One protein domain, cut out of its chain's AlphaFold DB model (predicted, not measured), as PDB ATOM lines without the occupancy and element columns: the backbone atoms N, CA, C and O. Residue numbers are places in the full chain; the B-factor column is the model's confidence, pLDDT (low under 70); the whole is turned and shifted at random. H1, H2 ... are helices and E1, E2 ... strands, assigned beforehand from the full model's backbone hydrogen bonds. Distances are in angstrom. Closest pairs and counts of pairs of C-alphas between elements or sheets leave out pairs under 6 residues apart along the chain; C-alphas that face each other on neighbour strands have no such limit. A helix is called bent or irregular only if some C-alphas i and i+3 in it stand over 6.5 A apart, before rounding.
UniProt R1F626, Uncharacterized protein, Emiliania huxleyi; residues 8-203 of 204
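What this domain is: This is residues 8 to 203 of the 204 residues of an uncharacterized protein of Emiliania huxleyi (UniProt R1F626). Picture one twisted sheet of six strands through the middle, with H1 and H3 over one face, H4 packed on both of them farther out, and H6 over the other face. H5 lies side by side with H1 over the E6 end of the sheet, and H8 stands farther out still, at the end of H5. This is a three-layer arrangement, helices on both faces of a sheet: H1, H3 and H5 on one face, H6 on the other. The printed part has 196 residues, of the mixed class, helices and strands, in the order H1 H2 E1 E2 E3 H3 E4 H4 E5 H5 E6 H6 H7 H8; the mixed sheet runs E1 E2 E3 E4 E5 E6. It is compact, with a radius of gyration of the C-alphas of 15.5 A, and rounded, spanning 45 by 39 by 29 A.

Where its parts are: Find C-alpha 8 at (153.457, 115.987, 105.840); from there H1 runs to residue 15. H2 takes residues 28 to 31. Next come E1, residues 34 to 42 and 19.6 A long, which bends by 72 degrees at residue 37, E2, residues 46 to 52, 19.3 A, and E3, residues 61 to 65. H3, residues 72 to 87, measures 22.4 A. E4, residues 92 to 97, begins at C-alpha 92 at (148.274, 104.042, 103.724). H4, residues 108 to 128, is the longest helix at 28.0 A, with a kink of 68 degrees near residue 121. E5 is residues 129 to 135, H5 residues 139 to 152, 20.4 A, and E6 residues 158 to 161. H6 is residues 164 to 173 and H7 residues 175 to 178. H8, residues 189 to 202, 20.5 A, ends at C-alpha 202 at (161.685, 131.749, 113.263). H4 is irregular, with C-alphas 120 and 123 at 8.0 A; H2 and H5 are only just irregular, with C-alphas 28 and 31 at 6.6 A and C-alphas 140 and 143 at 6.7 A.

How they stand to each other: Look first at the meander E1 E2 E3, each strand the antiparallel neighbour of the one before; its hairpins show N 36 and O 50 at 2.8 A and N 49 and O 63 at 3.0 A, within hydrogen-bond range. E3, E4, E5 and E6 are parallel, neighbour to neighbour, with N 64 and O 95 at 2.9 A, N 96 and O 133 at 2.8 A, and N 161 and O 134 at 2.9 A. E3, H3, E4, then E4, H4, E5, then E5, H5, E6 are strand-helix-strand units, two parallel neighbour strands joined through a helix, each with a right-handed crossover. H3 is on the sheet, over E2 and E3, at a height of 8.8 A. On the same face H1 is over E5 and, only just, with 3 C-alphas, over E4, at a height of 9.5 A. H6 is on the opposite face, over E5, at a height of 8.8 A. H7 only grazes the sheet with residues 175 to 178. H1 touches H5 at a shallow tilt of 22 degrees, opposite ways, the closest C-alphas being those of Ala 14 and Ala 145, 4.3 A. H3 touches H4 at a shallow tilt of 13 degrees, the same way, closest at Glu 72 and Gln 110, 6.0 A between C-alphas. H5 and H8 only just touch, with 3 pairs of C-alphas within 8 A. H2 is close to but not clearly touching H6, with the C-alphas of Ala 29 and Glu 164 at 7.5 A. Every O i to N i+4 pair is within hydrogen-bond range in H1, H3, H6 and H8; H4 has 14 of 17 and H5 8 of 10, and H2 and H7 are too short for such a pair.

The domain as a whole: The farthest C-alphas, those of Asp 32 and Arg 200, are 45.5 A apart. The printed part has no cut. The link from H1 to H2, residues 16 to 27, is long. The mean pLDDT of the printed part is 78.5; 44 residues are under 70, among them residues 8 to 32 and 99 to 107.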
ATOM      1  N   PHE A   8     152.131 116.449 105.482       50.69
ATOM      2  CA  PHE A   8     153.457 115.987 105.840       50.69
ATOM      3  C   PHE A   8     154.321 117.025 106.576       50.69
ATOM      4  O   PHE A   8     154.836 116.741 107.652       50.69
ATOM      5  N   ALA A   9     154.450 118.240 106.035       55.25
ATOM      6  CA  ALA A   9     155.252 119.296 106.654       55.25
ATOM      7  C   ALA A   9     154.654 119.771 107.981       55.25
ATOM      8  O   ALA A   9     155.384 120.009 108.937       55.25
ATOM      9  N   ALA A  10     153.323 119.863 108.030       56.44
ATOM     10  CA  ALA A  10     152.563 120.171 109.233       56.44
ATOM     11  C   ALA A  10     152.894 119.190 110.351       56.44
ATOM     12  O   ALA A  10     153.182 119.581 111.475       56.44
ATOM     13  N   VAL A  11     152.844 117.902 110.023       56.53
ATOM     14  CA  VAL A  11     153.002 116.839 110.998       56.53
ATOM     15  C   VAL A  11     154.462 116.680 111.380       56.53
ATOM     16  O   VAL A  11     154.734 116.632 112.567       56.53
ATOM     17  N   LEU A  12     155.404 116.709 110.436       61.28
ATOM     18  CA  LEU A  12     156.830 116.712 110.765       61.28
ATOM     19  C   LEU A  12     157.204 117.883 111.664       61.28
ATOM     20  O   LEU A  12     157.965 117.700 112.604       61.28
ATOM     21  N   LEU A  13     156.658 119.069 111.406       60.22
ATOM     22  CA  LEU A  13     156.929 120.238 112.223       60.22
ATOM     23  C   LEU A  13     156.199 120.172 113.573       60.22
ATOM     24  O   LEU A  13     156.749 120.612 114.570       60.22
ATOM     25  N   ALA A  14     154.996 119.590 113.638       57.16
ATOM     26  CA  ALA A  14     154.251 119.379 114.883       57.16
ATOM     27  C   ALA A  14     154.930 118.333 115.775       57.16
ATOM     28  O   ALA A  14     155.024 118.517 116.984       57.16
ATOM     29  N   VAL A  15     155.440 117.267 115.162       54.81
ATOM     30  CA  VAL A  15     156.280 116.231 115.771       54.81
ATOM     31  C   VAL A  15     157.601 116.857 116.226       54.81
ATOM     32  O   VAL A  15     157.998 116.680 117.373       54.81
ATOM     33  N   ALA A  16     158.223 117.689 115.387       54.00
ATOM     34  CA  ALA A  16     159.421 118.456 115.728       54.00
ATOM     35  C   ALA A  16     159.169 119.595 116.721       54.00
ATOM     36  O   ALA A  16     160.132 120.204 117.166       54.00
ATOM     37  N   LEU A  17     157.921 119.894 117.084       46.19
ATOM     38  CA  LEU A  17     157.556 120.911 118.064       46.19
ATOM     39  C   LEU A  17     156.837 120.306 119.269       46.19
ATOM     40  O   LEU A  17     156.295 121.074 120.040       46.19
ATOM     41  N   ALA A  18     156.886 118.988 119.498       39.91
ATOM     42  CA  ALA A  18     156.297 118.318 120.656       39.91
ATOM     43  C   ALA A  18     157.344 117.661 121.611       39.91
ATOM     44  O   ALA A  18     157.692 116.500 121.457       39.91
ATOM     45  N   TRP A  19     157.830 118.406 122.610       63.41
ATOM     46  CA  TRP A  19     159.085 118.294 123.390       63.41
ATOM     47  C   TRP A  19     159.058 118.179 124.933       63.41
ATOM     48  O   TRP A  19     159.455 119.112 125.614       63.41
ATOM     49  N   THR A  20     158.642 117.108 125.597       30.25
ATOM     50  CA  THR A  20     159.187 116.827 126.952       30.25
ATOM     51  C   THR A  20     158.699 115.484 127.424       30.25
ATOM     52  O   THR A  20     157.503 115.291 127.599       30.25
ATOM     53  N   TYR A  21     159.664 114.626 127.740       33.53
ATOM     54  CA  TYR A  21     159.529 113.442 128.577       33.53
ATOM     55  C   TYR A  21     158.563 112.361 128.071       33.53
ATOM     56  O   TYR A  21     157.359 112.404 128.304       33.53
ATOM     57  N   SER A  22     159.132 111.333 127.444       35.47
ATOM     58  CA  SER A  22     158.981 109.953 127.919       35.47
ATOM     59  C   SER A  22     159.932 109.025 127.166       35.47
ATOM     60  O   SER A  22     160.168 109.206 125.974       35.47
ATOM     61  N   SER A  23     160.479 108.036 127.870       32.53
ATOM     62  CA  SER A  23     161.183 106.900 127.264       32.53
ATOM     63  C   SER A  23     160.201 106.041 126.465       32.53
ATOM     64  O   SER A  23     159.109 105.778 126.974       32.53
ATOM     65  N   PRO A  24     160.557 105.547 125.268       42.22
ATOM     66  CA  PRO A  24     159.722 104.581 124.577       42.22
ATOM     67  C   PRO A  24     159.888 103.204 125.231       42.22
ATOM     68  O   PRO A  24     161.004 102.697 125.370       42.22
ATOM     69  N   ALA A  25     158.774 102.589 125.621       37.00
ATOM     70  CA  ALA A  25     158.677 101.137 125.588       37.00
ATOM     71  C   ALA A  25     158.529 100.715 124.111       37.00
ATOM     72  O   ALA A  25     157.967 101.483 123.326       37.00
ATOM     73  N   PRO A  26     159.035  99.541 123.704       44.31
ATOM     74  CA  PRO A  26     158.825  99.040 122.350       44.31
ATOM     75  C   PRO A  26     157.324  98.971 122.029       44.31
ATOM     76  O   PRO A  26     156.532  98.499 122.847       44.31
ATOM     77  N   SER A  27     156.972  99.463 120.840       50.81
ATOM     78  CA  SER A  27     155.619  99.468 120.276       50.81
ATOM     79  C   SER A  27     154.955  98.096 120.425       50.81
ATOM     80  O   SER A  27     155.497  97.075 119.992       50.81
ATOM     81  N   ALA A  28     153.775  98.056 121.044       45.56
ATOM     82  CA  ALA A  28     153.007  96.827 121.234       45.56
ATOM     83  C   ALA A  28     152.383  96.330 119.915       45.56
ATOM     84  O   ALA A  28     151.967  95.172 119.830       45.56
ATOM     85  N   ALA A  29     152.380  97.169 118.870       48.19
ATOM     86  CA  ALA A  29     151.918  96.835 117.523       48.19
ATOM     87  C   ALA A  29     152.712  95.696 116.846       48.19
ATOM     88  O   ALA A  29     152.269  95.158 115.832       48.19
ATOM     89  N   ALA A  30     153.857  95.288 117.403       50.38
ATOM     90  CA  ALA A  30     154.721  94.258 116.829       50.38
ATOM     91  C   ALA A  30     154.175  92.818 116.914       50.38
ATOM     92  O   ALA A  30     154.747  91.928 116.289       50.38
ATOM     93  N   ARG A  31     153.103  92.540 117.674       54.78
ATOM     94  CA  ARG A  31     152.709  91.142 117.946       54.78
ATOM     95  C   ARG A  31     152.005  90.419 116.785       54.78
ATOM     96  O   ARG A  31     152.135  89.207 116.730       54.78
ATOM     97  N   ASP A  32     151.381  91.136 115.841       68.31
ATOM     98  CA  ASP A  32     150.670  90.555 114.674       68.31
ATOM     99  C   ASP A  32     150.903  91.324 113.349       68.31
ATOM    100  O   ASP A  32     150.137  91.208 112.385       68.31
ATOM    101  N   ALA A  33     151.940  92.163 113.277       82.19
ATOM    102  CA  ALA A  33     152.195  93.004 112.108       82.19
ATOM    103  C   ALA A  33     153.146  92.339 111.097       82.19
ATOM    104  O   ALA A  33     154.210  91.841 111.451       82.19
ATOM    105  N   THR A  34     152.802  92.382 109.805       89.88
ATOM    106  CA  THR A  34     153.702  91.972 108.711       89.88
ATOM    107  C   THR A  34     154.412  93.185 108.123       89.88
ATOM    108  O   THR A  34     153.762  94.132 107.675       89.88
ATOM    109  N   VAL A  35     155.742  93.154 108.056       91.75
ATOM    110  CA  VAL A  35     156.525  94.220 107.420       91.75
ATOM    111  C   VAL A  35     156.369  94.151 105.897       91.75
ATOM    112  O   VAL A  35     156.649  93.133 105.271       91.75
ATOM    113  N   LEU A  36     155.912  95.243 105.281       91.94
ATOM    114  CA  LEU A  36     155.744  95.379 103.828       91.94
ATOM    115  C   LEU A  36     156.920  96.102 103.156       91.94
ATOM    116  O   LEU A  36     157.141  95.930 101.952       91.94
ATOM    117  N   LEU A  37     157.612  96.966 103.903       93.06
ATOM    118  CA  LEU A  37     158.826  97.678 103.500       93.06
ATOM    119  C   LEU A  37     159.607  98.093 104.756       93.06
ATOM    120  O   LEU A  37     159.012  98.630 105.687       93.06
ATOM    121  N   GLY A  38     160.930  97.920 104.747       90.06
ATOM    122  CA  GLY A  38     161.780  98.169 105.917       90.06
ATOM    123  C   GLY A  38     161.955  96.915 106.790       90.06
ATOM    124  O   GLY A  38     161.790  95.814 106.262       90.06
ATOM    125  N   PRO A  39     162.305  97.066 108.081       89.44
ATOM    126  CA  PRO A  39     162.605  98.330 108.753       89.44
ATOM    127  C   PRO A  39     163.884  98.983 108.227       89.44
ATOM    128  O   PRO A  39     164.832  98.312 107.827       89.44
ATOM    129  N   VAL A  40     163.910 100.314 108.212       91.06
ATOM    130  CA  VAL A  40     165.138 101.087 108.009       91.06
ATOM    131  C   VAL A  40     165.470 101.805 109.301       91.06
ATOM    132  O   VAL A  40     164.670 102.592 109.808       91.06
ATOM    133  N   SER A  41     166.666 101.539 109.821       88.62
ATOM    134  CA  SER A  41     167.217 102.288 110.941       88.62
ATOM    135  C   SER A  41     167.444 103.735 110.523       88.62
ATOM    136  O   SER A  41     168.140 104.029 109.551       88.62
ATOM    137  N   LEU A  42     166.838 104.637 111.278       84.19
ATOM    138  CA  LEU A  42     167.129 106.055 111.252       84.19
ATOM    139  C   LEU A  42     168.262 106.336 112.249       84.19
ATOM    140  O   LEU A  42     168.509 105.556 113.175       84.19
ATOM    141  N   GLY A  43     168.967 107.453 112.073       79.00
ATOM    142  CA  GLY A  43     170.010 107.858 113.011       79.00
ATOM    143  C   GLY A  43     169.485 107.943 114.448       79.00
ATOM    144  O   GLY A  43     168.294 108.148 114.698       79.00
ATOM    145  N   HIS A  44     170.391 107.773 115.414       83.56
ATOM    146  CA  HIS A  44     170.103 107.959 116.843       83.56
ATOM    147  C   HIS A  44     169.029 107.021 117.416       83.56
ATOM    148  O   HIS A  44     168.365 107.364 118.396       83.56
ATOM    149  N   GLY A  45     168.873 105.831 116.829       82.12
ATOM    150  CA  GLY A  45     167.959 104.792 117.310       82.12
ATOM    151  C   GLY A  45     166.512 104.957 116.849       82.12
ATOM    152  O   GLY A  45     165.628 104.356 117.449       82.12
ATOM    153  N   GLY A  46     166.260 105.778 115.826       86.06
ATOM    154  CA  GLY A  46     164.950 105.827 115.184       86.06
ATOM    155  C   GLY A  46     164.765 104.683 114.191       86.06
ATOM    156  O   GLY A  46     165.726 104.039 113.765       86.06
ATOM    157  N   THR A  47     163.533 104.467 113.762       90.38
ATOM    158  CA  THR A  47     163.163 103.474 112.755       90.38
ATOM    159  C   THR A  47     162.042 104.011 111.874       90.38
ATOM    160  O   THR A  47     161.214 104.828 112.280       90.38
ATOM    161  N   VAL A  48     162.016 103.560 110.626       92.19
ATOM    162  CA  VAL A  48     160.869 103.755 109.744       92.19
ATOM    163  C   VAL A  48     160.546 102.459 109.024       92.19
ATOM    164  O   VAL A  48     161.429 101.781 108.492       92.19
ATOM    165  N   GLU A  49     159.267 102.117 109.005       94.38
ATOM    166  CA  GLU A  49     158.780 100.903 108.370       94.38
ATOM    167  C   GLU A  49     157.334 101.043 107.908       94.38
ATOM    168  O   GLU A  49     156.540 101.800 108.464       94.38
ATOM    169  N   LEU A  50     156.986 100.304 106.859       94.94
ATOM    170  CA  LEU A  50     155.615 100.166 106.395       94.94
ATOM    171  C   LEU A  50     155.110  98.794 106.827       94.94
ATOM    172  O   LEU A  50     155.611  97.774 106.355       94.94
ATOM    173  N   LEU A  51     154.093  98.774 107.675       93.56
ATOM    174  CA  LEU A  51     153.540  97.570 108.274       93.56
ATOM    175  C   LEU A  51     152.128  97.298 107.765       93.56
ATOM    176  O   LEU A  51     151.354  98.212 107.476       93.56
ATOM    177  N   ARG A  52     151.754  96.025 107.722       91.50
ATOM    178  CA  ARG A  52     150.366  95.576 107.714       91.50
ATOM    179  C   ARG A  52     150.029  95.082 109.112       91.50
ATOM    180  O   ARG A  52     150.445  93.990 109.472       91.50
ATOM    181  N   ALA A  53     149.264  95.863 109.863       85.25
ATOM    182  CA  ALA A  53     148.766  95.474 111.179       85.25
ATOM    183  C   ALA A  53     147.236  95.351 111.110       85.25
ATOM    184  O   ALA A  53     146.560  96.377 111.026       85.25
ATOM    185  N   PRO A  54     146.663  94.132 111.104       83.88
ATOM    186  CA  PRO A  54     145.211  93.952 111.059       83.88
ATOM    187  C   PRO A  54     144.478  94.666 112.206       83.88
ATOM    188  O   PRO A  54     143.384  95.188 112.000       83.88
ATOM    189  N   SER A  55     145.111  94.763 113.384       80.88
ATOM    190  CA  SER A  55     144.592  95.500 114.546       80.88
ATOM    191  C   SER A  55     144.401  96.996 114.276       80.88
ATOM    192  O   SER A  55     143.443  97.595 114.760       80.88
ATOM    193  N   ALA A  56     145.267  97.581 113.447       79.25
ATOM    194  CA  ALA A  56     145.268  98.992 113.081       79.25
ATOM    195  C   ALA A  56     144.259  99.341 111.977       79.25
ATOM    196  O   ALA A  56     144.025 100.520 111.713       79.25
ATOM    197  N   GLY A  57     143.672  98.342 111.313       85.81
ATOM    198  CA  GLY A  57     142.675  98.526 110.262       85.81
ATOM    199  C   GLY A  57     143.095  98.008 108.880       85.81
ATOM    200  O   GLY A  57     144.103  97.317 108.718       85.81
ATOM    201  N   PRO A  58     142.292  98.307 107.844       89.62
ATOM    202  CA  PRO A  58     142.394  97.656 106.542       89.62
ATOM    203  C   PRO A  58     143.475  98.240 105.626       89.62
ATOM    204  O   PRO A  58     143.635  97.740 104.512       89.62
ATOM    205  N   LEU A  59     144.226  99.260 106.049       92.44
ATOM    206  CA  LEU A  59     145.306  99.873 105.271       92.44
ATOM    207  C   LEU A  59     146.676  99.592 105.895       92.44
ATOM    208  O   LEU A  59     146.779  99.466 107.113       92.44
ATOM    209  N   PRO A  60     147.745  99.519 105.082       94.38
ATOM    210  CA  PRO A  60     149.105  99.604 105.593       94.38
ATOM    211  C   PRO A  60     149.316 100.855 106.452       94.38
ATOM    212  O   PRO A  60     148.748 101.912 106.166       94.38
ATOM    213  N   ARG A  61     150.183 100.746 107.456       93.12
ATOM    214  CA  ARG A  61     150.603 101.843 108.321       93.12
ATOM    215  C   ARG A  61     152.092 102.098 108.149       93.12
ATOM    216  O   ARG A  61     152.903 101.208 108.377       93.12
ATOM    217  N   LEU A  62     152.445 103.317 107.771       93.75
ATOM    218  CA  LEU A  62     153.805 103.827 107.860       93.75
ATOM    219  C   LEU A  62     154.057 104.224 109.318       93.75
ATOM    220  O   LEU A  62     153.473 105.195 109.799       93.75
ATOM    221  N   LEU A  63     154.882 103.456 110.017       92.00
ATOM    222  CA  LEU A  63     155.344 103.765 111.362       92.00
ATOM    223  C   LEU A  63     156.657 104.541 111.254       92.00
ATOM    224  O   LEU A  63     157.629 104.059 110.675       92.00
ATOM    225  N   VAL A  64     156.668 105.757 111.794       89.94
ATOM    226  CA  VAL A  64     157.860 106.599 111.884       89.94
ATOM    227  C   VAL A  64     158.184 106.788 113.355       89.94
ATOM    228  O   VAL A  64     157.534 107.595 114.017       89.94
ATOM    229  N   GLN A  65     159.183 106.060 113.849       88.31
ATOM    230  CA  GLN A  65     159.718 106.246 115.193       88.31
ATOM    231  C   GLN A  65     160.994 107.072 115.108       88.31
ATOM    232  O   GLN A  65     161.991 106.666 114.511       88.31
ATOM    233  N   LEU A  66     160.979 108.265 115.679       83.25
ATOM    234  CA  LEU A  66     162.155 109.117 115.660       83.25
ATOM    235  C   LEU A  66     163.115 108.738 116.795       83.25
ATOM    236  O   LEU A  66     162.713 108.437 117.918       83.25
ATOM    237  N   GLY A  67     164.409 108.750 116.474       78.06
ATOM    238  CA  GLY A  67     165.483 108.478 117.425       78.06
ATOM    239  C   GLY A  67     165.768 109.667 118.336       78.06
ATOM    240  O   GLY A  67     165.103 110.689 118.289       78.06
ATOM    241  N   ARG A  68     166.830 109.606 119.138       77.81
ATOM    242  CA  ARG A  68     167.191 110.700 120.058       77.81
ATOM    243  C   ARG A  68     167.538 112.014 119.364       77.81
ATOM    244  O   ARG A  68     167.635 113.021 120.042       77.81
ATOM    245  N   THR A  69     167.808 112.056 118.070       75.12
ATOM    246  CA  THR A  69     168.117 113.298 117.349       75.12
ATOM    247  C   THR A  69     167.705 113.126 115.895       75.12
ATOM    248  O   THR A  69     167.774 112.024 115.356       75.12
ATOM    249  N   VAL A  70     167.271 114.216 115.263       77.00
ATOM    250  CA  VAL A  70     166.984 114.257 113.826       77.00
ATOM    251  C   VAL A  70     168.002 115.186 113.180       77.00
ATOM    252  O   VAL A  70     167.830 116.403 113.174       77.00
ATOM    253  N   ASP A  71     169.094 114.614 112.684       83.50
ATOM    254  CA  ASP A  71     170.086 115.321 111.870       83.50
ATOM    255  C   ASP A  71     169.731 115.256 110.371       83.50
ATOM    256  O   ASP A  71     168.717 114.681 109.966       83.50
ATOM    257  N   GLU A  72     170.531 115.907 109.523       84.50
ATOM    258  CA  GLU A  72     170.319 115.920 108.067       84.50
ATOM    259  C   GLU A  72     170.365 114.511 107.453       84.50
ATOM    260  O   GLU A  72     169.579 114.214 106.551       84.50
ATOM    261  N   ALA A  73     171.231 113.626 107.957       87.81
ATOM    262  CA  ALA A  73     171.335 112.247 107.482       87.81
ATOM    263  C   ALA A  73     170.072 111.442 107.823       87.81
ATOM    264  O   ALA A  73     169.502 110.774 106.960       87.81
ATOM    265  N   THR A  74     169.585 111.580 109.057       85.88
ATOM    266  CA  THR A  74     168.332 110.989 109.542       85.88
ATOM    267  C   THR A  74     167.152 111.454 108.703       85.88
ATOM    268  O   THR A  74     166.350 110.642 108.240       85.88
ATOM    269  N   LEU A  75     167.067 112.763 108.460       85.88
ATOM    270  CA  LEU A  75     166.011 113.353 107.652       85.88
ATOM    271  C   LEU A  75     166.076 112.867 106.200       85.88
ATOM    272  O   LEU A  75     165.054 112.492 105.635       85.88
ATOM    273  N   THR A  76     167.269 112.808 105.610       90.56
ATOM    274  CA  THR A  76     167.474 112.314 104.240       90.56
ATOM    275  C   THR A  76     167.057 110.849 104.109       90.56
ATOM    276  O   THR A  76     166.324 110.505 103.181       90.56
ATOM    277  N   ALA A  77     167.450 109.996 105.059       90.56
ATOM    278  CA  ALA A  77     167.064 108.586 105.085       90.56
ATOM    279  C   ALA A  77     165.543 108.408 105.217       90.56
ATOM    280  O   ALA A  77     164.941 107.620 104.483       90.56
ATOM    281  N   LEU A  78     164.911 109.187 106.100       89.94
ATOM    282  CA  LEU A  78     163.461 109.199 106.273       89.94
ATOM    283  C   LEU A  78     162.747 109.621 104.978       89.94
ATOM    284  O   LEU A  78     161.869 108.904 104.498       89.94
ATOM    285  N   LEU A  79     163.142 110.748 104.377       90.69
ATOM    286  CA  LEU A  79     162.565 111.263 103.128       90.69
ATOM    287  C   LEU A  79     162.727 110.266 101.970       90.69
ATOM    288  O   LEU A  79     161.770 110.020 101.234       90.69
ATOM    289  N   ALA A  80     163.893 109.625 101.848       94.19
ATOM    290  CA  ALA A  80     164.135 108.587 100.848       94.19
ATOM    291  C   ALA A  80     163.247 107.350 101.067       94.19
ATOM    292  O   ALA A  80     162.681 106.804 100.116       94.19
ATOM    293  N   PHE A  81     163.067 106.913 102.318       94.44
ATOM    294  CA  PHE A  81     162.147 105.820 102.638       94.44
ATOM    295  C   PHE A  81     160.701 106.161 102.265       94.44
ATOM    296  O   PHE A  81     159.982 105.326 101.709       94.44
ATOM    297  N   MET A  82     160.271 107.391 102.536       92.00
ATOM    298  CA  MET A  82     158.918 107.829 102.212       92.00
ATOM    299  C   MET A  82     158.690 107.944 100.712       92.00
ATOM    300  O   MET A  82     157.631 107.521 100.259       92.00
ATOM    301  N   SER A  83     159.671 108.404  99.932       94.25
ATOM    302  CA  SER A  83     159.594 108.339  98.465       94.25
ATOM    303  C   SER A  83     159.361 106.903  97.986       94.25
ATOM    304  O   SER A  83     158.402 106.657  97.263       94.25
ATOM    305  N   ARG A  84     160.114 105.920  98.504       95.31
ATOM    306  CA  ARG A  84     159.887 104.500  98.162       95.31
ATOM    307  C   ARG A  84     158.514 103.987  98.596       95.31
ATOM    308  O   ARG A  84     157.902 103.190  97.892       95.31
ATOM    309  N   THR A  85     158.020 104.423  99.756       93.88
ATOM    310  CA  THR A  85     156.660 104.093 100.217       93.88
ATOM    311  C   THR A  85     155.612 104.653  99.259       93.88
ATOM    312  O   THR A  85     154.680 103.943  98.879       93.88
ATOM    313  N   LEU A  86     155.787 105.905  98.830       91.56
ATOM    314  CA  LEU A  86     154.933 106.549  97.848       91.56
ATOM    315  C   LEU A  86     154.956 105.765  96.528       91.56
ATOM    316  O   LEU A  86     153.879 105.432  96.033       91.56
ATOM    317  N   ASP A  87     156.121 105.381  96.008       94.44
ATOM    318  CA  ASP A  87     156.269 104.669  94.727       94.44
ATOM    319  C   ASP A  87     155.475 103.358  94.630       94.44
ATOM    320  O   ASP A  87     155.165 102.896  93.532       94.44
ATOM    321  N   ARG A  88     155.042 102.788  95.762       92.25
ATOM    322  CA  ARG A  88     154.149 101.619  95.795       92.25
ATOM    323  C   ARG A  88     152.729 101.902  95.302       92.25
ATOM    324  O   ARG A  88     151.973 100.954  95.106       92.25
ATOM    325  N   ARG A  89     152.342 103.174  95.132       91.25
ATOM    326  CA  ARG A  89     151.033 103.623  94.609       91.25
ATOM    327  C   ARG A  89     149.821 103.031  95.339       91.25
ATOM    328  O   ARG A  89     148.767 102.840  94.739       91.25
ATOM    329  N   ARG A  90     149.955 102.739  96.635       93.31
ATOM    330  CA  ARG A  90     148.862 102.232  97.478       93.31
ATOM    331  C   ARG A  90     148.525 103.229  98.583       93.31
ATOM    332  O   ARG A  90     149.433 103.918  99.041       93.31
ATOM    333  N   PRO A  91     147.257 103.305  99.014       94.62
ATOM    334  CA  PRO A  91     146.878 104.125 100.151       94.62
ATOM    335  C   PRO A  91     147.418 103.543 101.462       94.62
ATOM    336  O   PRO A  91     147.517 102.324 101.614       94.62
ATOM    337  N   PHE A  92     147.759 104.418 102.405       94.31
ATOM    338  CA  PHE A  92     148.274 104.042 103.724       94.31
ATOM    339  C   PHE A  92     147.952 105.106 104.778       94.31
ATOM    340  O   PHE A  92     147.535 106.224 104.465       94.31
ATOM    341  N   THR A  93     148.144 104.750 106.041       93.88
ATOM    342  CA  THR A  93     148.035 105.653 107.194       93.88
ATOM    343  C   THR A  93     149.415 105.885 107.788       93.88
ATOM    344  O   THR A  93     150.329 105.100 107.543       93.88
ATOM    345  N   VAL A  94     149.608 106.974 108.530       92.31
ATOM    346  CA  VAL A  94     150.917 107.288 109.122       92.31
ATOM    347  C   VAL A  94     150.789 107.427 110.627       92.31
ATOM    348  O   VAL A  94     149.999 108.244 111.098       92.31
ATOM    349  N   LEU A  95     151.584 106.658 111.365       91.81
ATOM    350  CA  LEU A  95     151.770 106.812 112.800       91.81
ATOM    351  C   LEU A  95     153.129 107.464 113.044       91.81
ATOM    352  O   LEU A  95     154.173 106.908 112.711       91.81
ATOM    353  N   TRP A  96     153.084 108.658 113.615       88.88
ATOM    354  CA  TRP A  96     154.242 109.434 114.013       88.88
ATOM    355  C   TRP A  96     154.487 109.229 115.493       88.88
ATOM    356  O   TRP A  96     153.714 109.707 116.324       88.88
ATOM    357  N   ASP A  97     155.574 108.547 115.804       87.25
ATOM    358  CA  ASP A  97     156.080 108.371 117.151       87.25
ATOM    359  C   ASP A  97     157.380 109.177 117.292       87.25
ATOM    360  O   ASP A  97     158.461 108.710 116.934       87.25
ATOM    361  N   PRO A  98     157.313 110.427 117.775       74.75
ATOM    362  CA  PRO A  98     158.518 111.189 118.075       74.75
ATOM    363  C   PRO A  98     159.406 110.555 119.152       74.75
ATOM    364  O   PRO A  98     160.499 111.069 119.364       74.75
ATOM    365  N   GLY A  99     158.979 109.504 119.862       69.00
ATOM    366  CA  GLY A  99     159.786 108.853 120.890       69.00
ATOM    367  C   GLY A  99     160.415 109.841 121.883       69.00
ATOM    368  O   GLY A  99     159.764 110.765 122.376       69.00
ATOM    369  N   ALA A 100     161.711 109.652 122.150       61.84
ATOM    370  CA  ALA A 100     162.522 110.484 123.044       61.84
ATOM    371  C   ALA A 100     163.516 111.396 122.287       61.84
ATOM    372  O   ALA A 100     164.671 111.539 122.706       61.84
ATOM    373  N   VAL A 101     163.113 111.985 121.155       58.78
ATOM    374  CA  VAL A 101     163.962 112.930 120.400       58.78
ATOM    375  C   VAL A 101     164.410 114.098 121.301       58.78
ATOM    376  O   VAL A 101     163.604 114.721 121.990       58.78
ATOM    377  N   ARG A 102     165.711 114.418 121.280       52.59
ATOM    378  CA  ARG A 102     166.377 115.635 121.787       52.59
ATOM    379  C   ARG A 102     166.536 116.677 120.674       52.59
ATOM    380  O   ARG A 102     166.672 116.315 119.509       52.59
ATOM    381  N   TRP A 103     166.447 117.959 121.049       52.69
ATOM    382  CA  TRP A 103     166.073 119.077 120.161       52.69
ATOM    383  C   TRP A 103     166.965 119.120 118.940       52.69
ATOM    384  O   TRP A 103     168.148 119.427 119.097       52.69
ATOM    385  N   PRO A 104     166.444 118.875 117.720       47.38
ATOM    386  CA  PRO A 104     167.104 119.455 116.586       47.38
ATOM    387  C   PRO A 104     166.860 120.957 116.699       47.38
ATOM    388  O   PRO A 104     165.719 121.422 116.690       47.38
ATOM    389  N   ARG A 105     167.940 121.740 116.765       55.03
ATOM    390  CA  ARG A 105     167.881 123.081 116.186       55.03
ATOM    391  C   ARG A 105     167.538 122.843 114.727       55.03
ATOM    392  O   ARG A 105     168.431 122.492 113.966       55.03
ATOM    393  N   VAL A 106     166.250 122.927 114.390       59.44
ATOM    394  CA  VAL A 106     165.787 122.772 113.017       59.44
ATOM    395  C   VAL A 106     166.455 123.884 112.225       59.44
ATOM    396  O   VAL A 106     166.040 125.037 112.286       59.44
ATOM    397  N   GLY A 107     167.565 123.555 111.574       66.44
ATOM    398  CA  GLY A 107     168.344 124.518 110.813       66.44
ATOM    399  C   GLY A 107     167.663 124.811 109.482       66.44
ATOM    400  O   GLY A 107     166.924 123.973 108.957       66.44
ATOM    401  N   GLY A 108     167.971 125.963 108.881       71.44
ATOM    402  CA  GLY A 108     167.455 126.325 107.554       71.44
ATOM    403  C   GLY A 108     167.715 125.242 106.494       71.44
ATOM    404  O   GLY A 108     166.862 124.984 105.649       71.44
ATOM    405  N   ARG A 109     168.834 124.506 106.598       79.62
ATOM    406  CA  ARG A 109     169.139 123.355 105.726       79.62
ATOM    407  C   ARG A 109     168.144 122.206 105.867       79.62
ATOM    408  O   ARG A 109     167.668 121.689 104.861       79.62
ATOM    409  N   GLN A 110     167.783 121.833 107.093       75.19
ATOM    410  CA  GLN A 110     166.815 120.764 107.343       75.19
ATOM    411  C   GLN A 110     165.421 121.148 106.834       75.19
ATOM    412  O   GLN A 110     164.763 120.340 106.180       75.19
ATOM    413  N   LEU A 111     164.994 122.398 107.044       74.50
ATOM    414  CA  LEU A 111     163.753 122.897 106.441       74.50
ATOM    415  C   LEU A 111     163.819 122.932 104.919       74.50
ATOM    416  O   LEU A 111     162.842 122.568 104.271       74.50
ATOM    417  N   GLY A 112     164.959 123.323 104.349       78.31
ATOM    418  CA  GLY A 112     165.200 123.283 102.911       78.31
ATOM    419  C   GLY A 112     165.029 121.875 102.341       78.31
ATOM    420  O   GLY A 112     164.333 121.703 101.340       78.31
ATOM    421  N   LEU A 113     165.570 120.854 103.016       83.12
ATOM    422  CA  LEU A 113     165.389 119.449 102.639       83.12
ATOM    423  C   LEU A 113     163.912 119.039 102.680       83.12
ATOM    424  O   LEU A 113     163.397 118.559 101.668       83.12
ATOM    425  N   VAL A 114     163.208 119.290 103.793       80.31
ATOM    426  CA  VAL A 114     161.769 118.980 103.909       80.31
ATOM    427  C   VAL A 114     160.972 119.685 102.816       80.31
ATOM    428  O   VAL A 114     160.163 119.050 102.144       80.31
ATOM    429  N   ARG A 115     161.210 120.984 102.614       79.69
ATOM    430  CA  ARG A 115     160.507 121.790 101.615       79.69
ATOM    431  C   ARG A 115     160.740 121.260 100.206       79.69
ATOM    432  O   ARG A 115     159.775 121.003  99.500       79.69
ATOM    433  N   SER A 116     161.996 121.017  99.834       84.75
ATOM    434  CA  SER A 116     162.342 120.497  98.505       84.75
ATOM    435  C   SER A 116     161.692 119.142  98.218       84.75
ATOM    436  O   SER A 116     161.297 118.862  97.085       84.75
ATOM    437  N   TRP A 117     161.546 118.300  99.244       86.44
ATOM    438  CA  TRP A 117     160.861 117.024  99.118       86.44
ATOM    439  C   TRP A 117     159.347 117.205  98.997       86.44
ATOM    440  O   TRP A 117     158.734 116.591  98.125       86.44
ATOM    441  N   VAL A 118     158.756 118.079  99.821       80.81
ATOM    442  CA  VAL A 118     157.328 118.430  99.781       80.81
ATOM    443  C   VAL A 118     156.938 118.969  98.416       80.81
ATOM    444  O   VAL A 118     155.936 118.525  97.866       80.81
ATOM    445  N   ASP A 119     157.729 119.870  97.841       80.19
ATOM    446  CA  ASP A 119     157.446 120.462  96.532       80.19
ATOM    447  C   ASP A 119     157.333 119.401  95.431       80.19
ATOM    448  O   ASP A 119     156.499 119.525  94.541       80.19
ATOM    449  N   LYS A 120     158.103 118.311  95.539       87.00
ATOM    450  CA  LYS A 120     158.098 117.201  94.574       87.00
ATOM    451  C   LYS A 120     157.022 116.146  94.841       87.00
ATOM    452  O   LYS A 120     156.558 115.504  93.904       87.00
ATOM    453  N   HIS A 121     156.648 115.925  96.103       85.44
ATOM    454  CA  HIS A 121     155.842 114.763  96.506       85.44
ATOM    455  C   HIS A 121     154.481 115.117  97.118       85.44
ATOM    456  O   HIS A 121     153.721 114.210  97.450       85.44
ATOM    457  N   ALA A 122     154.146 116.404  97.245       82.06
ATOM    458  CA  ALA A 122     152.896 116.918  97.811       82.06
ATOM    459  C   ALA A 122     151.645 116.187  97.311       82.06
ATOM    460  O   ALA A 122     150.863 115.665  98.099       82.06
ATOM    461  N   GLU A 123     151.485 116.128  95.993       85.50
ATOM    462  CA  GLU A 123     150.319 115.533  95.346       85.50
ATOM    463  C   GLU A 123     150.258 114.015  95.559       85.50
ATOM    464  O   GLU A 123     149.215 113.438  95.872       85.50
ATOM    465  N   GLN A 124     151.406 113.346  95.463       87.94
ATOM    466  CA  GLN A 124     151.505 111.912  95.721       87.94
ATOM    467  C   GLN A 124     151.186 111.574  97.179       87.94
ATOM    468  O   GLN A 124     150.524 110.578  97.457       87.94
ATOM    469  N   TRP A 125     151.638 112.413  98.107       88.94
ATOM    470  CA  TRP A 125     151.307 112.290  99.517       88.94
ATOM    471  C   TRP A 125     149.811 112.483  99.743       88.94
ATOM    472  O   TRP A 125     149.166 111.630 100.351       88.94
ATOM    473  N   ASP A 126     149.240 113.557  99.199       87.56
ATOM    474  CA  ASP A 126     147.829 113.889  99.382       87.56
ATOM    475  C   ASP A 126     146.884 112.884  98.706       87.56
ATOM    476  O   ASP A 126     145.789 112.636  99.204       87.56
ATOM    477  N   SER A 127     147.307 112.229  97.626       88.81
ATOM    478  CA  SER A 127     146.523 111.166  96.979       88.81
ATOM    479  C   SER A 127     146.559 109.823  97.718       88.81
ATOM    480  O   SER A 127     145.636 109.022  97.568       88.81
ATOM    481  N   ARG A 128     147.611 109.543  98.500       91.56
ATOM    482  CA  ARG A 128     147.854 108.207  99.081       91.56
ATOM    483  C   ARG A 128     147.616 108.158 100.581       91.56
ATOM    484  O   ARG A 128     147.071 107.169 101.073       91.56
ATOM    485  N   VAL A 129     147.984 109.201 101.314       91.62
ATOM    486  CA  VAL A 129     147.845 109.194 102.769       91.62
ATOM    487  C   VAL A 129     146.405 109.460 103.173       91.62
ATOM    488  O   VAL A 129     145.821 110.473 102.798       91.62
ATOM    489  N   GLN A 130     145.843 108.543 103.961       93.44
ATOM    490  CA  GLN A 130     144.436 108.587 104.363       93.44
ATOM    491  C   GLN A 130     144.205 109.169 105.753       93.44
ATOM    492  O   GLN A 130     143.118 109.683 106.009       93.44
ATOM    493  N   ALA A 131     145.203 109.091 106.636       91.81
ATOM    494  CA  ALA A 131     145.137 109.627 107.989       91.81
ATOM    495  C   ALA A 131     146.534 109.761 108.610       91.81
ATOM    496  O   ALA A 131     147.457 109.014 108.264       91.81
ATOM    497  N   HIS A 132     146.654 110.672 109.576       90.19
ATOM    498  CA  HIS A 132     147.826 110.798 110.438       90.19
ATOM    499  C   HIS A 132     147.452 110.609 111.899       90.19
ATOM    500  O   HIS A 132     146.474 111.171 112.393       90.19
ATOM    501  N   VAL A 133     148.294 109.886 112.615       90.88
ATOM    502  CA  VAL A 133     148.222 109.775 114.063       90.88
ATOM    503  C   VAL A 133     149.546 110.228 114.644       90.88
ATOM    504  O   VAL A 133     150.595 109.786 114.191       90.88
ATOM    505  N   LEU A 134     149.504 111.136 115.612       88.94
ATOM    506  CA  LEU A 134     150.677 111.592 116.350       88.94
ATOM    507  C   LEU A 134     150.599 111.013 117.761       88.94
ATOM    508  O   LEU A 134     149.705 111.376 118.533       88.94
ATOM    509  N   LEU A 135     151.531 110.128 118.091       87.88
ATOM    510  CA  LEU A 135     151.659 109.527 119.409       87.88
ATOM    511  C   LEU A 135     152.445 110.477 120.321       87.88
ATOM    512  O   LEU A 135     153.671 110.489 120.335       87.88
ATOM    513  N   LEU A 136     151.730 111.319 121.069       84.62
ATOM    514  CA  LEU A 136     152.319 112.294 121.989       84.62
ATOM    515  C   LEU A 136     151.955 111.954 123.429       84.62
ATOM    516  O   LEU A 136     150.915 112.374 123.953       84.62
ATOM    517  N   HIS A 137     152.858 111.248 124.103       79.75
ATOM    518  CA  HIS A 137     152.728 110.908 125.519       79.75
ATOM    519  C   HIS A 137     152.609 112.166 126.394       79.75
ATOM    520  O   HIS A 137     151.732 112.254 127.256       79.75
ATOM    521  N   SER A 138     153.409 113.191 126.097       72.75
ATOM    522  CA  SER A 138     153.464 114.413 126.894       72.75
ATOM    523  C   SER A 138     152.266 115.347 126.669       72.75
ATOM    524  O   SER A 138     151.977 115.729 125.528       72.75
ATOM    525  N   PRO A 139     151.557 115.766 127.733       75.69
ATOM    526  CA  PRO A 139     150.410 116.663 127.617       75.69
ATOM    527  C   PRO A 139     150.809 118.095 127.240       75.69
ATOM    528  O   PRO A 139     150.031 118.767 126.566       75.69
ATOM    529  N   LEU A 140     152.017 118.539 127.610       73.00
ATOM    530  CA  LEU A 140     152.514 119.903 127.366       73.00
ATOM    531  C   LEU A 140     152.647 120.239 125.879       73.00
ATOM    532  O   LEU A 140     152.603 121.400 125.482       73.00
ATOM    533  N   TRP A 141     152.753 119.211 125.047       72.62
ATOM    534  CA  TRP A 141     153.112 119.355 123.644       72.62
ATOM    535  C   TRP A 141     151.987 119.195 122.671       72.62
ATOM    536  O   TRP A 141     152.105 119.555 121.504       72.62
ATOM    537  N   ARG A 142     150.856 118.724 123.164       80.25
ATOM    538  CA  ARG A 142     149.642 118.663 122.368       80.25
ATOM    539  C   ARG A 142     149.175 120.047 121.961       80.25
ATOM    540  O   ARG A 142     148.818 120.166 120.799       80.25
ATOM    541  N   PRO A 143     149.193 121.084 122.824       77.19
ATOM    542  CA  PRO A 143     148.857 122.439 122.401       77.19
ATOM    543  C   PRO A 143     149.772 122.948 121.288       77.19
ATOM    544  O   PRO A 143     149.284 123.544 120.335       77.19
ATOM    545  N   VAL A 144     151.075 122.666 121.369       73.62
ATOM    546  CA  VAL A 144     152.043 123.108 120.358       73.62
ATOM    547  C   VAL A 144     151.862 122.337 119.056       73.62
ATOM    548  O   VAL A 144     151.721 122.945 117.999       73.62
ATOM    549  N   ALA A 145     151.754 121.010 119.120       78.38
ATOM    550  CA  ALA A 145     151.424 120.194 117.962       78.38
ATOM    551  C   ALA A 145     150.096 120.645 117.338       78.38
ATOM    552  O   ALA A 145     150.033 120.842 116.133       78.38
ATOM    553  N   TRP A 146     149.061 120.919 118.136       82.12
ATOM    554  CA  TRP A 146     147.798 121.479 117.650       82.12
ATOM    555  C   TRP A 146     147.961 122.850 117.007       82.12
ATOM    556  O   TRP A 146     147.322 123.104 115.990       82.12
ATOM    557  N   LEU A 147     148.783 123.734 117.569       74.44
ATOM    558  CA  LEU A 147     149.072 125.040 116.983       74.44
ATOM    559  C   LEU A 147     149.695 124.875 115.599       74.44
ATOM    560  O   LEU A 147     149.259 125.526 114.654       74.44
ATOM    561  N   VAL A 148     150.651 123.960 115.459       71.31
ATOM    562  CA  VAL A 148     151.271 123.647 114.172       71.31
ATOM    563  C   VAL A 148     150.251 123.021 113.231       71.31
ATOM    564  O   VAL A 148     150.068 123.495 112.121       71.31
ATOM    565  N   LEU A 149     149.485 122.027 113.667       77.81
ATOM    566  CA  LEU A 149     148.442 121.435 112.833       77.81
ATOM    567  C   LEU A 149     147.391 122.466 112.400       77.81
ATOM    568  O   LEU A 149     146.933 122.410 111.267       77.81
ATOM    569  N   LYS A 150     147.038 123.448 113.236       74.81
ATOM    570  CA  LYS A 150     146.131 124.550 112.870       74.81
ATOM    571  C   LYS A 150     146.771 125.524 111.889       74.81
ATOM    572  O   LYS A 150     146.148 125.891 110.894       74.81
ATOM    573  N   LEU A 151     148.013 125.923 112.155       65.31
ATOM    574  CA  LEU A 151     148.782 126.791 111.269       65.31
ATOM    575  C   LEU A 151     148.938 126.138 109.900       65.31
ATOM    576  O   LEU A 151     148.896 126.830 108.883       65.31
ATOM    577  N   PHE A 152     149.057 124.811 109.871       65.44
ATOM    578  CA  PHE A 152     149.286 124.085 108.645       65.44
ATOM    579  C   PHE A 152     148.037 123.491 107.983       65.44
ATOM    580  O   PHE A 152     148.033 123.256 106.779       65.44
ATOM    581  N   ALA A 153     146.944 123.345 108.723       69.56
ATOM    582  CA  ALA A 153     145.636 122.895 108.256       69.56
ATOM    583  C   ALA A 153     145.702 121.703 107.274       69.56
ATOM    584  O   ALA A 153     145.231 121.844 106.154       69.56
ATOM    585  N   PRO A 154     146.311 120.561 107.631       75.50
ATOM    586  CA  PRO A 154     146.385 119.371 106.777       75.50
ATOM    587  C   PRO A 154     144.996 118.913 106.290       75.50
ATOM    588  O   PRO A 154     144.047 118.988 107.071       75.50
ATOM    589  N   PRO A 155     144.844 118.441 105.035       79.69
ATOM    590  CA  PRO A 155     143.537 118.035 104.523       79.69
ATOM    591  C   PRO A 155     143.101 116.659 105.053       79.69
ATOM    592  O   PRO A 155     141.908 116.427 105.223       79.69
ATOM    593  N   GLN A 156     144.050 115.761 105.336       86.38
ATOM    594  CA  GLN A 156     143.775 114.444 105.904       86.38
ATOM    595  C   GLN A 156     143.324 114.550 107.372       86.38
ATOM    596  O   GLN A 156     143.797 115.421 108.104       86.38
ATOM    597  N   PRO A 157     142.500 113.604 107.854       90.56
ATOM    598  CA  PRO A 157     142.203 113.442 109.267       90.56
ATOM    599  C   PRO A 157     143.480 113.258 110.083       90.56
ATOM    600  O   PRO A 157     144.321 112.413 109.758       90.56
ATOM    601  N   ILE A 158     143.601 114.029 111.163       89.75
ATOM    602  CA  ILE A 158     144.722 113.932 112.097       89.75
ATOM    603  C   ILE A 158     144.213 113.765 113.519       89.75
ATOM    604  O   ILE A 158     143.315 114.487 113.959       89.75
ATOM    605  N   ARG A 159     144.836 112.850 114.262       90.38
ATOM    606  CA  ARG A 159     144.583 112.657 115.689       90.38
ATOM    607  C   ARG A 159     145.886 112.677 116.476       90.38
ATOM    608  O   ARG A 159     146.846 112.013 116.111       90.38
ATOM    609  N   ILE A 160     145.898 113.414 117.582       89.19
ATOM    610  CA  ILE A 160     146.957 113.335 118.591       89.19
ATOM    611  C   ILE A 160     146.461 112.407 119.703       89.19
ATOM    612  O   ILE A 160     145.393 112.654 120.266       89.19
ATOM    613  N   VAL A 161     147.216 111.357 120.016       89.94
ATOM    614  CA  VAL A 161     146.843 110.310 120.985       89.94
ATOM    615  C   VAL A 161     147.939 110.108 122.033       89.94
ATOM    616  O   VAL A 161     149.056 110.594 121.857       89.94
ATOM    617  N   ARG A 162     147.611 109.454 123.159       87.88
ATOM    618  CA  ARG A 162     148.590 109.149 124.223       87.88
ATOM    619  C   ARG A 162     149.260 107.788 124.046       87.88
ATOM    620  O   ARG A 162     150.347 107.605 124.569       87.88
ATOM    621  N   ASP A 163     148.569 106.867 123.392       87.31
ATOM    622  CA  ASP A 163     148.876 105.443 123.347       87.31
ATOM    623  C   ASP A 163     148.482 104.860 121.983       87.31
ATOM    624  O   ASP A 163     147.682 105.435 121.235       87.31
ATOM    625  N   GLU A 164     149.073 103.713 121.660       85.50
ATOM    626  CA  GLU A 164     148.877 103.033 120.379       85.50
ATOM    627  C   GLU A 164     147.487 102.414 120.230       85.50
ATOM    628  O   GLU A 164     146.959 102.386 119.123       85.50
ATOM    629  N   ALA A 165     146.851 101.980 121.321       88.50
ATOM    630  CA  ALA A 165     145.501 101.420 121.257       88.50
ATOM    631  C   ALA A 165     144.507 102.467 120.728       88.50
ATOM    632  O   ALA A 165     143.760 102.219 119.782       88.50
ATOM    633  N   THR A 166     144.596 103.695 121.241       90.19
ATOM    634  CA  THR A 166     143.811 104.831 120.747       90.19
ATOM    635  C   THR A 166     144.186 105.203 119.304       90.19
ATOM    636  O   THR A 166     143.338 105.684 118.544       90.19
ATOM    637  N   ALA A 167     145.444 104.992 118.891       89.00
ATOM    638  CA  ALA A 167     145.866 105.175 117.499       89.00
ATOM    639  C   ALA A 167     145.166 104.182 116.558       89.00
ATOM    640  O   ALA A 167     144.681 104.569 115.488       89.00
ATOM    641  N   ASP A 168     145.099 102.916 116.963       90.06
ATOM    642  CA  ASP A 168     144.421 101.839 116.240       90.06
ATOM    643  C   ASP A 168     142.922 102.101 116.150       90.06
ATOM    644  O   ASP A 168     142.360 102.056 115.056       90.06
ATOM    645  N   ASP A 169     142.287 102.489 117.254       90.25
ATOM    646  CA  ASP A 169     140.863 102.834 117.291       90.25
ATOM    647  C   ASP A 169     140.514 103.978 116.343       90.25
ATOM    648  O   ASP A 169     139.551 103.891 115.574       90.25
ATOM    649  N   PHE A 170     141.318 105.041 116.335       90.94
ATOM    650  CA  PHE A 170     141.132 106.135 115.387       90.94
ATOM    651  C   PHE A 170     141.301 105.661 113.943       90.94
ATOM    652  O   PHE A 170     140.501 106.006 113.078       90.94
ATOM    653  N   THR A 171     142.324 104.849 113.675       88.44
ATOM    654  CA  THR A 171     142.600 104.376 112.317       88.44
ATOM    655  C   THR A 171     141.470 103.481 111.799       88.44
ATOM    656  O   THR A 171     141.074 103.627 110.644       88.44
ATOM    657  N   ARG A 172     140.896 102.623 112.652       87.38
ATOM    658  CA  ARG A 172     139.745 101.765 112.325       87.38
ATOM    659  C   ARG A 172     138.447 102.542 112.122       87.38
ATOM    660  O   ARG A 172     137.677 102.213 111.227       87.38
ATOM    661  N   SER A 173     138.196 103.553 112.952       86.44
ATOM    662  CA  SER A 173     136.962 104.356 112.906       86.44
ATOM    663  C   SER A 173     136.986 105.465 111.850       86.44
ATOM    664  O   SER A 173     135.947 106.036 111.516       86.44
ATOM    665  N   CYS A 174     138.155 105.785 111.301       86.75
ATOM    666  CA  CYS A 174     138.298 106.815 110.289       86.75
ATOM    667  C   CYS A 174     137.711 106.356 108.943       86.75
ATOM    668  O   CYS A 174     138.217 105.437 108.303       86.75
ATOM    669  N   ALA A 175     136.670 107.046 108.466       77.25
ATOM    670  CA  ALA A 175     135.976 106.688 107.226       77.25
ATOM    671  C   ALA A 175     136.905 106.627 105.995       77.25
ATOM    672  O   ALA A 175     136.783 105.712 105.183       77.25
ATOM    673  N   SER A 176     137.874 107.545 105.876       77.44
ATOM    674  CA  SER A 176     138.854 107.528 104.776       77.44
ATOM    675  C   SER A 176     139.868 106.388 104.874       77.44
ATOM    676  O   SER A 176     140.502 106.050 103.878       77.44
ATOM    677  N   CYS A 177     140.018 105.762 106.043       81.12
ATOM    678  CA  CYS A 177     140.825 104.553 106.181       81.12
ATOM    679  C   CYS A 177     140.102 103.314 105.638       81.12
ATOM    680  O   CYS A 177     140.761 102.380 105.196       81.12
ATOM    681  N   THR A 178     138.769 103.308 105.622       81.56
ATOM    682  CA  THR A 178     137.967 102.211 105.050       81.56
ATOM    683  C   THR A 178     137.673 102.439 103.569       81.56
ATOM    684  O   THR A 178     137.686 101.497 102.781       81.56
ATOM    685  N   GLN A 179     137.451 103.695 103.176       87.44
ATOM    686  CA  GLN A 179     137.233 104.113 101.794       87.44
ATOM    687  C   GLN A 179     138.283 105.161 101.405       87.44
ATOM    688  O   GLN A 179     138.069 106.358 101.626       87.44
ATOM    689  N   PRO A 180     139.432 104.725 100.852       89.38
ATOM    690  CA  PRO A 180     140.498 105.633 100.463       89.38
ATOM    691  C   PRO A 180     140.010 106.689  99.478       89.38
ATOM    692  O   PRO A 180     139.318 106.379  98.509       89.38
ATOM    693  N   LYS A 181     140.420 107.936  99.697       92.00
ATOM    694  CA  LYS A 181     140.155 109.044  98.781       92.00
ATOM    695  C   LYS A 181     141.395 109.902  98.575       92.00
ATOM    696  O   LYS A 181     142.343 109.858  99.356       92.00
ATOM    697  N   SER A 182     141.365 110.690  97.508       89.19
ATOM    698  CA  SER A 182     142.397 111.683  97.237       89.19
ATOM    699  C   SER A 182     142.113 112.974  98.003       89.19
ATOM    700  O   SER A 182     140.976 113.444  98.042       89.19
ATOM    701  N   TRP A 183     143.159 113.554  98.585       86.88
ATOM    702  CA  TRP A 183     143.144 114.861  99.249       86.88
ATOM    703  C   TRP A 183     143.883 115.932  98.442       86.88
ATOM    704  O   TRP A 183     144.181 117.006  98.970       86.88
ATOM    705  N   VAL A 184     144.210 115.625  97.181       86.25
ATOM    706  CA  VAL A 184     144.895 116.544  96.268       86.25
ATOM    707  C   VAL A 184     144.084 117.825  96.123       86.25
ATOM    708  O   VAL A 184     142.859 117.808  95.995       86.25
ATOM    709  N   LYS A 185     144.788 118.952  96.165       77.94
ATOM    710  CA  LYS A 185     144.196 120.287  96.103       77.94
ATOM    711  C   LYS A 185     144.282 120.833  94.692       77.94
ATOM    712  O   LYS A 185     145.187 120.492  93.942       77.94
ATOM    713  N   SER A 186     143.393 121.771  94.381       78.44
ATOM    714  CA  SER A 186     143.468 122.552  93.145       78.44
ATOM    715  C   SER A 186     144.692 123.473  93.090       78.44
ATOM    716  O   SER A 186     145.108 123.866  92.006       78.44
ATOM    717  N   SER A 187     145.266 123.835  94.244       78.81
ATOM    718  CA  SER A 187     146.473 124.658  94.335       78.81
ATOM    719  C   SER A 187     147.229 124.428  95.646       78.81
ATOM    720  O   SER A 187     146.631 124.173  96.697       78.81
ATOM    721  N   TYR A 188     148.551 124.594  95.579       75.19
ATOM    722  CA  TYR A 188     149.469 124.598  96.718       75.19
ATOM    723  C   TYR A 188     150.025 126.002  97.040       75.19
ATOM    724  O   TYR A 188     150.883 126.136  97.901       75.19
ATOM    725  N   SER A 189     149.524 127.084  96.437       76.00
ATOM    726  CA  SER A 189     150.052 128.445  96.673       76.00
ATOM    727  C   SER A 189     149.925 128.922  98.130       76.00
ATOM    728  O   SER A 189     150.811 129.587  98.671       76.00
ATOM    729  N   ASP A 190     148.847 128.536  98.816       72.50
ATOM    730  CA  ASP A 190     148.649 128.852 100.234       72.50
ATOM    731  C   ASP A 190     149.675 128.181 101.151       72.50
ATOM    732  O   ASP A 190     150.025 128.726 102.206       72.50
ATOM    733  N   ARG A 191     150.186 127.019 100.727       70.31
ATOM    734  CA  ARG A 191     151.270 126.301 101.395       70.31
ATOM    735  C   ARG A 191     152.548 127.121 101.356       70.31
ATOM    736  O   ARG A 191     153.145 127.381 102.400       70.31
ATOM    737  N   ASP A 192     152.912 127.605 100.180       69.81
ATOM    738  CA  ASP A 192     154.163 128.337  99.981       69.81
ATOM    739  C   ASP A 192     154.169 129.657 100.766       69.81
ATOM    740  O   ASP A 192     155.158 129.995 101.422       69.81
ATOM    741  N   ARG A 193     153.021 130.351 100.806       76.69
ATOM    742  CA  ARG A 193     152.839 131.580 101.594       76.69
ATOM    743  C   ARG A 193     153.070 131.358 103.089       76.69
ATOM    744  O   ARG A 193     153.784 132.132 103.725       76.69
ATOM    745  N   ARG A 194     152.465 130.319 103.669       70.12
ATOM    746  CA  ARG A 194     152.558 130.043 105.113       70.12
ATOM    747  C   ARG A 194     153.936 129.522 105.523       70.12
ATOM    748  O   ARG A 194     154.415 129.922 106.580       70.12
ATOM    749  N   PHE A 195     154.602 128.729 104.676       68.56
ATOM    750  CA  PHE A 195     156.018 128.388 104.867       68.56
ATOM    751  C   PHE A 195     156.891 129.642 104.928       68.56
ATOM    752  O   PHE A 195     157.682 129.785 105.853       68.56
ATOM    753  N   GLY A 196     156.691 130.588 104.004       71.69
ATOM    754  CA  GLY A 196     157.407 131.865 104.022       71.69
ATOM    755  C   GLY A 196     157.147 132.693 105.284       71.69
ATOM    756  O   GLY A 196     158.044 133.373 105.776       71.69
ATOM    757  N   THR A 197     155.937 132.651 105.847       75.19
ATOM    758  CA  THR A 197     155.640 133.299 107.137       75.19
ATOM    759  C   THR A 197     156.324 132.593 108.306       75.19
ATOM    760  O   THR A 197     156.913 133.267 109.145       75.19
ATOM    761  N   PHE A 198     156.288 131.258 108.352       69.81
ATOM    762  CA  PHE A 198     156.930 130.480 109.410       69.81
ATOM    763  C   PHE A 198     158.453 130.667 109.407       69.81
ATOM    764  O   PHE A 198     159.015 131.030 110.435       69.81
ATOM    765  N   SER A 199     159.107 130.505 108.253       68.12
ATOM    766  CA  SER A 199     160.552 130.720 108.092       68.12
ATOM    767  C   SER A 199     160.984 132.101 108.592       68.12
ATOM    768  O   SER A 199     161.880 132.209 109.423       68.12
ATOM    769  N   ARG A 200     160.256 133.159 108.203       72.75
ATOM    770  CA  ARG A 200     160.528 134.529 108.671       72.75
ATOM    771  C   ARG A 200     160.340 134.703 110.178       72.75
ATOM    772  O   ARG A 200     161.170 135.343 110.810       72.75
ATOM    773  N   ALA A 201     159.270 134.148 110.748       68.38
ATOM    774  CA  ALA A 201     158.979 134.269 112.178       68.38
ATOM    775  C   ALA A 201     160.022 133.568 113.065       68.38
ATOM    776  O   ALA A 201     160.202 133.960 114.215       68.38
ATOM    777  N   TRP A 202     160.709 132.556 112.529       63.75
ATOM    778  CA  TRP A 202     161.685 131.749 113.263       63.75
ATOM    779  C   TRP A 202     163.144 131.997 112.853       63.75
ATOM    780  O   TRP A 202     164.030 131.334 113.384       63.75
ATOM    781  N   GLY A 203     163.407 132.960 111.962       61.00
ATOM    782  CA  GLY A 203     164.764 133.305 111.517       61.00
ATOM    783  C   GLY A 203     165.456 132.190 110.724       61.00
ATOM    784  O   GLY A 203     166.668 132.015 110.855       61.00
TER     785      GLY A 203